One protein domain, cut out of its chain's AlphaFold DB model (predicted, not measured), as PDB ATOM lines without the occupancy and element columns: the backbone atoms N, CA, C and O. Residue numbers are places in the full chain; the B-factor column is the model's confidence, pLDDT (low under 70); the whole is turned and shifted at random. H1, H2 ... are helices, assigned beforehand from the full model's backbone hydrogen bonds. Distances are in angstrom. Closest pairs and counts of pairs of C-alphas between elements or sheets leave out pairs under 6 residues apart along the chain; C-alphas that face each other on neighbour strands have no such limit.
ATOM      1  N   ASP A 214     -24.193  33.317 -16.287       49.59
ATOM      2  CA  ASP A 214     -24.796  33.217 -17.616       49.59
ATOM      3  C   ASP A 214     -23.892  32.492 -18.634       49.59
ATOM      4  O   ASP A 214     -24.357  31.588 -19.329       49.59
ATOM      5  N   THR A 215     -22.576  32.736 -18.634       62.00
ATOM      6  CA  THR A 215     -21.620  32.028 -19.510       62.00
ATOM      7  C   THR A 215     -21.392  30.573 -19.086       62.00
ATOM      8  O   THR A 215     -21.085  29.723 -19.924       62.00
ATOM      9  N   ALA A 216     -21.580  30.230 -17.804       72.12
ATOM     10  CA  ALA A 216     -21.435  28.851 -17.328       72.12
ATOM     11  C   ALA A 216     -22.563  27.959 -17.860       72.12
ATOM     12  O   ALA A 216     -22.310  26.835 -18.307       72.12
ATOM     13  N   LYS A 217     -23.795  28.487 -17.869       78.88
ATOM     14  CA  LYS A 217     -24.956  27.838 -18.487       78.88
ATOM     15  C   LYS A 217     -24.695  27.585 -19.971       78.88
ATOM     16  O   LYS A 217     -24.824  26.451 -20.428       78.88
ATOM     17  N   GLU A 218     -24.267  28.611 -20.701       80.50
ATOM     18  CA  GLU A 218     -23.980  28.517 -22.137       80.50
ATOM     19  C   GLU A 218     -22.886  27.489 -22.447       80.50
ATOM     20  O   GLU A 218     -23.055  26.664 -23.345       80.50
ATOM     21  N   CYS A 219     -21.816  27.446 -21.649       83.12
ATOM     22  CA  CYS A 219     -20.750  26.452 -21.790       83.12
ATOM     23  C   CYS A 219     -21.245  25.008 -21.599       83.12
ATOM     24  O   CYS A 219     -20.807  24.088 -22.301       83.12
ATOM     25  N   VAL A 220     -22.157  24.786 -20.646       85.25
ATOM     26  CA  VAL A 220     -22.756  23.465 -20.394       85.25
ATOM     27  C   VAL A 220     -23.695  23.066 -21.531       85.25
ATOM     28  O   VAL A 220     -23.597  21.942 -22.031       85.25
ATOM     29  N   VAL A 221     -24.553  23.984 -21.983       85.19
ATOM     30  CA  VAL A 221     -25.452  23.758 -23.126       85.19
ATOM     31  C   VAL A 221     -24.641  23.461 -24.390       85.19
ATOM     32  O   VAL A 221     -24.940  22.502 -25.105       85.19
ATOM     33  N   TYR A 222     -23.551  24.192 -24.628       87.62
ATOM     34  CA  TYR A 222     -22.650  23.964 -25.758       87.62
ATOM     35  C   TYR A 222     -22.002  22.570 -25.708       87.62
ATOM     36  O   TYR A 222     -21.968  21.851 -26.714       87.62
ATOM     37  N   TYR A 223     -21.547  22.131 -24.530       87.75
ATOM     38  CA  TYR A 223     -21.015  20.778 -24.342       87.75
ATOM     39  C   TYR A 223     -22.071  19.690 -24.618       87.75
ATOM     40  O   TYR A 223     -21.781  18.690 -25.289       87.75
ATOM     41  N   LEU A 224     -23.309  19.893 -24.152       87.00
ATOM     42  CA  LEU A 224     -24.432  18.984 -24.403       87.00
ATOM     43  C   LEU A 224     -24.768  18.900 -25.901       87.00
ATOM     44  O   LEU A 224     -24.942  17.802 -26.439       87.00
ATOM     45  N   CYS A 225     -24.765  20.039 -26.598       88.19
ATOM     46  CA  CYS A 225     -24.933  20.104 -28.050       88.19
ATOM     47  C   CYS A 225     -23.881  19.259 -28.776       88.19
ATOM     48  O   CYS A 225     -24.217  18.468 -29.659       88.19
ATOM     49  N   GLY A 226     -22.611  19.362 -28.372       88.31
ATOM     50  CA  GLY A 226     -21.526  18.550 -28.929       88.31
ATOM     51  C   GLY A 226     -21.756  17.043 -28.762       88.31
ATOM     52  O   GLY A 226     -21.497  16.256 -29.682       88.31
ATOM     53  N   PHE A 227     -22.316  16.622 -27.624       86.31
ATOM     54  CA  PHE A 227     -22.707  15.228 -27.396       86.31
ATOM     55  C   PHE A 227     -23.860  14.783 -28.311       86.31
ATOM     56  O   PHE A 227     -23.771  13.708 -28.914       86.31
ATOM     57  N   MET A 228     -24.905  15.602 -28.472       83.62
ATOM     58  CA  MET A 228     -26.024  15.312 -29.381       83.62
ATOM     59  C   MET A 228     -25.551  15.195 -30.834       83.62
ATOM     60  O   MET A 228     -25.845  14.198 -31.503       83.62
ATOM     61  N   CYS A 229     -24.734  16.150 -31.291       85.44
ATOM     62  CA  CYS A 229     -24.101  16.101 -32.607       85.44
ATOM     63  C   CYS A 229     -23.291  14.813 -32.772       85.44
ATOM     64  O   CYS A 229     -23.415  14.141 -33.793       85.44
ATOM     65  N   ARG A 230     -22.526  14.398 -31.756       84.38
ATOM     66  CA  ARG A 230     -21.770  13.141 -31.797       84.38
ATOM     67  C   ARG A 230     -22.661  11.913 -31.970       84.38
ATOM     68  O   ARG A 230     -22.293  11.027 -32.737       84.38
ATOM     69  N   GLN A 231     -23.816  11.844 -31.313       82.00
ATOM     70  CA  GLN A 231     -24.739  10.716 -31.494       82.00
ATOM     71  C   GLN A 231     -25.307  10.671 -32.917       82.00
ATOM     72  O   GLN A 231     -25.362   9.598 -33.517       82.00
ATOM     73  N   ILE A 232     -25.679  11.821 -33.483       77.19
ATOM     74  CA  ILE A 232     -26.219  11.907 -34.850       77.19
ATOM     75  C   ILE A 232     -25.135  11.563 -35.882       77.19
ATOM     76  O   ILE A 232     -25.358  10.718 -36.753       77.19
ATOM     77  N   VAL A 233     -23.946  12.156 -35.738       71.00
ATOM     78  CA  VAL A 233     -22.772  11.944 -36.601       71.00
ATOM     79  C   VAL A 233     -22.317  10.486 -36.584       71.00
ATOM     80  O   VAL A 233     -21.995   9.936 -37.631       71.00
ATOM     81  N   LEU A 234     -22.281   9.842 -35.413       66.69
ATOM     82  CA  LEU A 234     -21.787   8.466 -35.303       66.69
ATOM     83  C   LEU A 234     -22.833   7.409 -35.672       66.69
ATOM     84  O   LEU A 234     -22.445   6.312 -36.067       66.69
ATOM     85  N   LYS A 235     -24.135   7.692 -35.514       68.31
ATOM     86  CA  LYS A 235     -25.172   6.646 -35.588       68.31
ATOM     87  C   LYS A 235     -26.239   6.850 -36.661       68.31
ATOM     88  O   LYS A 235     -26.936   5.884 -36.954       68.31
ATOM     89  N   ARG A 236     -26.432   8.056 -37.215       73.19
ATOM     90  CA  ARG A 236     -27.645   8.357 -38.009       73.19
ATOM     91  C   ARG A 236     -27.425   8.942 -39.399       73.19
ATOM     92  O   ARG A 236     -28.339   8.857 -40.210       73.19
ATOM     93  N   THR A 237     -26.257   9.499 -39.716       75.50
ATOM     94  CA  THR A 237     -26.005  10.014 -41.071       75.50
ATOM     95  C   THR A 237     -24.546   9.888 -41.493       75.50
ATOM     96  O   THR A 237     -23.636  10.100 -40.698       75.50
ATOM     97  N   LYS A 238     -24.332   9.554 -42.771       78.88
ATOM     98  CA  LYS A 238     -23.021   9.549 -43.445       78.88
ATOM     99  C   LYS A 238     -22.902  10.667 -44.492       78.88
ATOM    100  O   LYS A 238     -21.909  10.733 -45.206       78.88
ATOM    101  N   CYS A 239     -23.920  11.522 -44.621       82.31
ATOM    102  CA  CYS A 239     -23.935  12.588 -45.618       82.31
ATOM    103  C   CYS A 239     -22.965  13.710 -45.228       82.31
ATOM    104  O   CYS A 239     -23.118  14.320 -44.170       82.31
ATOM    105  N   LEU A 240     -22.001  14.018 -46.100       79.44
ATOM    106  CA  LEU A 240     -20.965  15.026 -45.847       79.44
ATOM    107  C   LEU A 240     -21.541  16.433 -45.622       79.44
ATOM    108  O   LEU A 240     -21.060  17.137 -44.740       79.44
ATOM    109  N   ASN A 241     -22.615  16.800 -46.330       81.12
ATOM    110  CA  ASN A 241     -23.287  18.096 -46.159       81.12
ATOM    111  C   ASN A 241     -23.976  18.213 -44.790       81.12
ATOM    112  O   ASN A 241     -23.940  19.261 -44.152       81.12
ATOM    113  N   CYS A 242     -24.577  17.125 -44.297       79.25
ATOM    114  CA  CYS A 242     -25.137  17.104 -42.946       79.25
ATOM    115  C   CYS A 242     -24.025  17.163 -41.893       79.25
ATOM    116  O   CYS A 242     -24.173  17.828 -40.875       79.25
ATOM    117  N   LEU A 243     -22.899  16.488 -42.132       78.62
ATOM    118  CA  LEU A 243     -21.765  16.487 -41.209       78.62
ATOM    119  C   LEU A 243     -21.100  17.863 -41.097       78.62
ATOM    120  O   LEU A 243     -20.751  18.261 -39.986       78.62
ATOM    121  N   SER A 244     -20.945  18.590 -42.206       77.81
ATOM    122  CA  SER A 244     -20.446  19.969 -42.190       77.81
ATOM    123  C   SER A 244     -21.450  20.933 -41.554       77.81
ATOM    124  O   SER A 244     -21.043  21.829 -40.824       77.81
ATOM    125  N   GLY A 245     -22.755  20.704 -41.738       81.19
ATOM    126  CA  GLY A 245     -23.807  21.473 -41.067       81.19
ATOM    127  C   GLY A 245     -23.918  21.219 -39.556       81.19
ATOM    128  O   GLY A 245     -24.399  22.082 -38.831       81.19
ATOM    129  N   LEU A 246     -23.460  20.060 -39.066       82.44
ATOM    130  CA  LEU A 246     -23.504  19.690 -37.643       82.44
ATOM    131  C   LEU A 246     -22.266  20.128 -36.850       82.44
ATOM    132  O   LEU A 246     -22.335  20.227 -35.621       82.44
ATOM    133  N   LYS A 247     -21.141  20.358 -37.532       84.00
ATOM    134  CA  LYS A 247     -19.856  20.709 -36.919       84.00
ATOM    135  C   LYS A 247     -19.553  22.200 -37.082       84.00
ATOM    136  O   LYS A 247     -19.877  22.798 -38.103       84.00
ATOM    137  N   GLY A 248     -18.942  22.796 -36.066       83.12
ATOM    138  CA  GLY A 248     -18.548  24.206 -36.024       83.12
ATOM    139  C   GLY A 248     -17.099  24.394 -35.577       83.12
ATOM    140  O   GLY A 248     -16.355  23.421 -35.445       83.12
ATOM    141  N   SER A 249     -16.711  25.652 -35.354       77.94
ATOM    142  CA  SER A 249     -15.395  26.018 -34.818       77.94
ATOM    143  C   SER A 249     -15.367  26.006 -33.287       77.94
ATOM    144  O   SER A 249     -16.394  26.150 -32.619       77.94
ATOM    145  N   ASP A 250     -14.164  25.859 -32.746       78.62
ATOM    146  CA  ASP A 250     -13.807  25.848 -31.323       78.62
ATOM    147  C   ASP A 250     -13.446  27.237 -30.763       78.62
ATOM    148  O   ASP A 250     -13.192  27.384 -29.572       78.62
ATOM    149  N   THR A 251     -13.463  28.269 -31.609       76.50
ATOM    150  CA  THR A 251     -12.985  29.633 -31.321       76.50
ATOM    151  C   THR A 251     -13.927  30.491 -30.471       76.50
ATOM    152  O   THR A 251     -13.653  31.665 -30.236       76.50
ATOM    153  N   ARG A 252     -15.068  29.943 -30.054       75.44
ATOM    154  CA  ARG A 252     -16.150  30.686 -29.400       75.44
ATOM    155  C   ARG A 252     -16.060  30.617 -27.872       75.44
ATOM    156  O   ARG A 252     -15.614  29.593 -27.354       75.44
ATOM    157  N   PRO A 253     -16.521  31.648 -27.142       75.56
ATOM    158  CA  PRO A 253     -16.442  31.666 -25.681       75.56
ATOM    159  C   PRO A 253     -17.226  30.511 -25.036       75.56
ATOM    160  O   PRO A 253     -16.729  29.872 -24.112       75.56
ATOM    161  N   GLU A 254     -18.385  30.142 -25.584       80.00
ATOM    162  CA  GLU A 254     -19.214  29.031 -25.091       80.00
ATOM    163  C   GLU A 254     -18.534  27.660 -25.299       80.00
ATOM    164  O   GLU A 254     -18.866  26.668 -24.643       80.00
ATOM    165  N   ALA A 255     -17.526  27.583 -26.176       81.75
ATOM    166  CA  ALA A 255     -16.740  26.373 -26.390       81.75
ATOM    167  C   ALA A 255     -15.716  26.114 -25.272       81.75
ATOM    168  O   ALA A 255     -15.154  25.015 -25.236       81.75
ATOM    169  N   ALA A 256     -15.498  27.056 -24.345       77.44
ATOM    170  CA  ALA A 256     -14.459  26.989 -23.313       77.44
ATOM    171  C   ALA A 256     -14.456  25.662 -22.535       77.44
ATOM    172  O   ALA A 256     -13.421  25.000 -22.434       77.44
ATOM    173  N   LEU A 257     -15.622  25.201 -22.062       78.56
ATOM    174  CA  LEU A 257     -15.733  23.925 -21.341       78.56
ATOM    175  C   LEU A 257     -15.414  22.714 -22.234       78.56
ATOM    176  O   LEU A 257     -14.807  21.738 -21.783       78.56
ATOM    177  N   THR A 258     -15.829  22.762 -23.500       79.75
ATOM    178  CA  THR A 258     -15.566  21.681 -24.458       79.75
ATOM    179  C   THR A 258     -14.084  21.627 -24.804       79.75
ATOM    180  O   THR A 258     -13.515  20.539 -24.778       79.75
ATOM    181  N   ASN A 259     -13.449  22.779 -25.022       78.75
ATOM    182  CA  ASN A 259     -12.012  22.910 -25.264       78.75
ATOM    183  C   ASN A 259     -11.206  22.369 -24.082       78.75
ATOM    184  O   ASN A 259     -10.325  21.534 -24.272       78.75
ATOM    185  N   LEU A 260     -11.588  22.743 -22.857       74.75
ATOM    186  CA  LEU A 260     -10.943  22.269 -21.633       74.75
ATOM    187  C   LEU A 260     -11.037  20.741 -21.469       74.75
ATOM    188  O   LEU A 260     -10.095  20.091 -21.016       74.75
ATOM    189  N   LYS A 261     -12.181  20.143 -21.830       70.00
ATOM    190  CA  LYS A 261     -12.396  18.689 -21.722       70.00
ATOM    191  C   LYS A 261     -11.881  17.892 -22.919       70.00
ATOM    192  O   LYS A 261     -11.711  16.671 -22.805       70.00
ATOM    193  N   SER A 262     -11.693  18.525 -24.071       75.56
ATOM    194  CA  SER A 262     -11.365  17.833 -25.312       75.56
ATOM    195  C   SER A 262      -9.919  17.350 -25.307       75.56
ATOM    196  O   SER A 262      -8.993  18.063 -24.948       75.56
ATOM    197  N   LYS A 263      -9.716  16.114 -25.767       70.25
ATOM    198  CA  LYS A 263      -8.394  15.577 -26.136       70.25
ATOM    199  C   LYS A 263      -8.212  15.539 -27.661       70.25
ATOM    200  O   LYS A 263      -7.521  14.664 -28.165       70.25
ATOM    201  N   GLY A 264      -8.931  16.402 -28.388       73.62
ATOM    202  CA  GLY A 264      -8.975  16.436 -29.858       73.62
ATOM    203  C   GLY A 264     -10.083  15.590 -30.504       73.62
ATOM    204  O   GLY A 264     -10.167  15.519 -31.723       73.62
ATOM    205  N   PHE A 265     -10.949  14.948 -29.710       76.12
ATOM    206  CA  PHE A 265     -11.988  14.029 -30.210       76.12
ATOM    207  C   PHE A 265     -13.427  14.472 -29.917       76.12
ATOM    208  O   PHE A 265     -14.372  13.780 -30.310       76.12
ATOM    209  N   LEU A 266     -13.621  15.567 -29.175       81.69
ATOM    210  CA  LEU A 266     -14.958  16.114 -28.943       81.69
ATOM    211  C   LEU A 266     -15.415  16.914 -30.163       81.69
ATOM    212  O   LEU A 266     -14.609  17.512 -30.868       81.69
ATOM    213  N   ILE A 267     -16.719  16.868 -30.430       84.62
ATOM    214  CA  ILE A 267     -17.316  17.558 -31.568       84.62
ATOM    215  C   ILE A 267     -17.791  18.928 -31.108       84.62
ATOM    216  O   ILE A 267     -18.597  19.022 -30.184       84.62
ATOM    217  N   HIS A 268     -17.325  19.957 -31.805       88.75
ATOM    218  CA  HIS A 268     -17.845  21.310 -31.694       88.75
ATOM    219  C   HIS A 268     -19.106  21.421 -32.550       88.75
ATOM    220  O   HIS A 268     -19.030  21.163 -33.755       88.75
ATOM    221  N   PRO A 269     -20.275  21.717 -31.960       88.31
ATOM    222  CA  PRO A 269     -21.508  21.889 -32.709       88.31
ATOM    223  C   PRO A 269     -21.436  23.135 -33.599       88.31
ATOM    224  O   PRO A 269     -20.769  24.121 -33.282       88.31
ATOM    225  N   ASN A 270     -22.162  23.108 -34.714       89.88
ATOM    226  CA  ASN A 270     -22.429  24.323 -35.477       89.88
ATOM    227  C   ASN A 270     -23.232  25.322 -34.624       89.88
ATOM    228  O   ASN A 270     -24.101  24.928 -33.842       89.88
ATOM    229  N   TYR A 271     -22.984  26.619 -34.805       85.56
ATOM    230  CA  TYR A 271     -23.646  27.665 -34.025       85.56
ATOM    231  C   TYR A 271     -25.178  27.669 -34.166       85.56
ATOM    232  O   TYR A 271     -25.888  27.913 -33.193       85.56
ATOM    233  N   SER A 272     -25.703  27.324 -35.343       84.44
ATOM    234  CA  SER A 272     -27.155  27.244 -35.581       84.44
ATOM    235  C   SER A 272     -27.820  26.145 -34.742       84.44
ATOM    236  O   SER A 272     -28.987  26.235 -34.379       84.44
ATOM    237  N   ILE A 273     -27.072  25.091 -34.411       85.88
ATOM    238  CA  ILE A 273     -27.558  23.988 -33.573       85.88
ATOM    239  C   ILE A 273     -27.466  24.364 -32.108       85.88
ATOM    240  O   ILE A 273     -28.390  24.091 -31.351       85.88
ATOM    241  N   PHE A 274     -26.365  25.003 -31.718       88.69
ATOM    242  CA  PHE A 274     -26.222  25.531 -30.370       88.69
ATOM    243  C   PHE A 274     -27.361  26.502 -30.037       88.69
ATOM    244  O   PHE A 274     -28.046  26.301 -29.045       88.69
ATOM    245  N   THR A 275     -27.639  27.475 -30.908       85.88
ATOM    246  CA  THR A 275     -28.746  28.434 -30.728       85.88
ATOM    247  C   THR A 275     -30.112  27.754 -30.648       85.88
ATOM    248  O   THR A 275     -30.909  28.103 -29.780       85.88
ATOM    249  N   LEU A 276     -30.368  26.740 -31.481       86.38
ATOM    250  CA  LEU A 276     -31.593  25.940 -31.401       86.38
ATOM    251  C   LEU A 276     -31.741  25.249 -30.037       86.38
ATOM    252  O   LEU A 276     -32.803  25.310 -29.427       86.38
ATOM    253  N   VAL A 277     -30.692  24.577 -29.559       86.00
ATOM    254  CA  VAL A 277     -30.737  23.855 -28.279       86.00
ATOM    255  C   VAL A 277     -30.808  24.823 -27.098       86.00
ATOM    256  O   VAL A 277     -31.519  24.536 -26.141       86.00
ATOM    257  N   SER A 278     -30.157  25.983 -27.175       86.38
ATOM    258  CA  SER A 278     -30.292  27.042 -26.171       86.38
ATOM    259  C   SER A 278     -31.732  27.553 -26.077       86.38
ATOM    260  O   SER A 278     -32.266  27.645 -24.976       86.38
ATOM    261  N   ALA A 279     -32.402  27.781 -27.213       84.19
ATOM    262  CA  ALA A 279     -33.814  28.167 -27.228       84.19
ATOM    263  C   ALA A 279     -34.731  27.061 -26.665       84.19
ATOM    264  O   ALA A 279     -35.703  27.347 -25.965       84.19
ATOM    265  N   ILE A 280     -34.412  25.788 -26.932       84.75
ATOM    266  CA  ILE A 280     -35.130  24.645 -26.344       84.75
ATOM    267  C   ILE A 280     -34.943  24.610 -24.826       84.75
ATOM    268  O   ILE A 280     -35.916  24.400 -24.108       84.75
ATOM    269  N   GLU A 281     -33.722  24.819 -24.335       85.44
ATOM    270  CA  GLU A 281     -33.421  24.841 -22.902       85.44
ATOM    271  C   GLU A 281     -34.146  25.995 -22.197       85.44
ATOM    272  O   GLU A 281     -34.718  25.806 -21.127       85.44
ATOM    273  N   GLU A 282     -34.196  27.179 -22.808       82.31
ATOM    274  CA  GLU A 282     -34.973  28.314 -22.293       82.31
ATOM    275  C   GLU A 282     -36.469  27.999 -22.213       82.31
ATOM    276  O   GLU A 282     -37.093  28.232 -21.173       82.31
ATOM    277  N   GLY A 283     -37.027  27.396 -23.267       79.88
ATOM    278  CA  GLY A 283     -38.404  26.910 -23.249       79.88
ATOM    279  C   GLY A 283     -38.621  25.852 -22.165       79.88
ATOM    280  O   GLY A 283     -39.592  25.918 -21.413       79.88
ATOM    281  N   PHE A 284     -37.702  24.900 -22.014       81.62
ATOM    282  CA  PHE A 284     -37.807  23.865 -20.991       81.62
ATOM    283  C   PHE A 284     -37.808  24.463 -19.581       81.62
ATOM    284  O   PHE A 284     -38.689  24.135 -18.790       81.62
ATOM    285  N   VAL A 285     -36.893  25.386 -19.278       78.81
ATOM    286  CA  VAL A 285     -36.837  26.081 -17.980       78.81
ATOM    287  C   VAL A 285     -38.130  26.850 -17.698       78.81
ATOM    288  O   VAL A 285     -38.600  26.854 -16.561       78.81
ATOM    289  N   GLN A 286     -38.740  27.462 -18.716       76.44
ATOM    290  CA  GLN A 286     -39.988  28.209 -18.561       76.44
ATOM    291  C   GLN A 286     -41.190  27.306 -18.230       76.44
ATOM    292  O   GLN A 286     -42.075  27.717 -17.477       76.44
ATOM    293  N   TYR A 287     -41.229  26.082 -18.766       77.56
ATOM    294  CA  TYR A 287     -42.403  25.205 -18.673       77.56
ATOM    295  C   TYR A 287     -42.180  23.911 -17.870       77.56
ATOM    296  O   TYR A 287     -43.100  23.098 -17.772       77.56
ATOM    297  N   CYS A 288     -41.014  23.709 -17.247       73.00
ATOM    298  CA  CYS A 288     -40.677  22.467 -16.531       73.00
ATOM    299  C   CYS A 288     -41.608  22.154 -15.347       73.00
ATOM    300  O   CYS A 288     -41.798  20.988 -15.008       73.00
ATOM    301  N   ASN A 289     -42.226  23.182 -14.756       71.31
ATOM    302  CA  ASN A 289     -43.163  23.056 -13.637       71.31
ATOM    303  C   ASN A 289     -44.636  22.979 -14.079       71.31
ATOM    304  O   ASN A 289     -45.523  22.853 -13.235       71.31
ATOM    305  N   VAL A 290     -44.919  23.063 -15.384       68.38
ATOM    306  CA  VAL A 290     -46.281  22.954 -15.916       68.38
ATOM    307  C   VAL A 290     -46.612  21.467 -16.131       68.38
ATOM    308  O   VAL A 290     -45.907  20.794 -16.888       68.38
ATOM    309  N   PRO A 291     -47.683  20.922 -15.515       55.34
ATOM    310  CA  PRO A 291     -47.992  19.485 -15.541       55.34
ATOM    311  C   PRO A 291     -48.116  18.871 -16.947       55.34
ATOM    312  O   PRO A 291     -47.837  17.687 -17.140       55.34
ATOM    313  N   GLU A 292     -48.519  19.665 -17.942       52.03
ATOM    314  CA  GLU A 292     -48.765  19.205 -19.315       52.03
ATOM    315  C   GLU A 292     -47.497  18.832 -20.102       52.03
ATOM    316  O   GLU A 292     -47.555  17.934 -20.947       52.03
ATOM    317  N   VAL A 293     -46.338  19.441 -19.816       50.84
ATOM    318  CA  VAL A 293     -45.088  19.146 -20.550       50.84
ATOM    319  C   VAL A 293     -44.542  17.763 -20.177       50.84
ATOM    320  O   VAL A 293     -44.074  17.018 -21.039       50.84
ATOM    321  N   ALA A 294     -44.688  17.360 -18.913       41.81
ATOM    322  CA  ALA A 294     -44.268  16.043 -18.434       41.81
ATOM    323  C   ALA A 294     -45.188  14.899 -18.914       41.81
ATOM    324  O   ALA A 294     -44.745  13.755 -19.042       41.81
ATOM    325  N   LEU A 295     -46.464  15.193 -19.194       41.62
ATOM    326  CA  LEU A 295     -47.470  14.203 -19.599       41.62
ATOM    327  C   LEU A 295     -47.368  13.794 -21.076       41.62
ATOM    328  O   LEU A 295     -47.643  12.634 -21.391       41.62
ATOM    329  N   ARG A 296     -46.913  14.683 -21.971       40.09
ATOM    330  CA  ARG A 296     -46.697  14.340 -23.393       40.09
ATOM    331  C   ARG A 296     -45.457  13.482 -23.651       40.09
ATOM    332  O   ARG A 296     -45.422  12.780 -24.650       40.09
ATOM    333  N   LEU A 297     -44.474  13.465 -22.748       44.31
ATOM    334  CA  LEU A 297     -43.279  12.616 -22.891       44.31
ATOM    335  C   LEU A 297     -43.496  11.159 -22.439       44.31
ATOM    336  O   LEU A 297     -42.662  10.307 -22.733       44.31
ATOM    337  N   LYS A 298     -44.593  10.854 -21.726       37.41
ATOM    338  CA  LYS A 298     -44.873   9.512 -21.176       37.41
ATOM    339  C   LYS A 298     -45.893   8.684 -21.961       37.41
ATOM    340  O   LYS A 298     -46.039   7.501 -21.670       37.41
TER     341      LYS A 298
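This is residues 214 to 298 of the 326 residues of an uncharacterized protein of Acyrthosiphon pisum (UniProt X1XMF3). One long helix, H1, is the core; H2 folds back near its far end, H3 packs on its first part, and H4 crosses it and reaches outward to H5. The printed part has 85 residues, five named helices, H1 to H5 in chain order, and no named strand: all helix. It is only just compact, close to loose, with radius of gyration of the C-alphas 14.3 A, spanning 41 by 31 by 20 A.

H1, residues 214 to 235, runs 32.1 A from C-alpha 214 at (-24.796, 33.217, -17.616). H4, residues 271 to 287, runs 24.4 A. H2 is residues 240 to 246, H3 253 to 261, and H5 291 to 296, ending at C-alpha 296 at (-46.697, 14.340, -23.393).

H1, the hub, touches H3 with residues 215 to 223 alone, closest C-alphas Cys 219 and Glu 254, 4.5 A, at a steep tilt of 62 degrees. It touches H4 at a steep 65 degrees, closest C-alphas Tyr 222 and Phe 274, 6.0 A. H1 and H2, a hairpin, only just touch, with 3 pairs of C-alphas within 8 A, closest Cys 229 and Leu 246, 6.2 A. H5 and H1 are apart. Every O i to N i+4 pair is within hydrogen-bond range in H1, H2 and H4, 3 of 5 in H3, 1 of 2 in H5.

The printed part has no cut and no long link; pLDDT is under 70 at residues 214 to 215, 234 to 235 and 290 to 298.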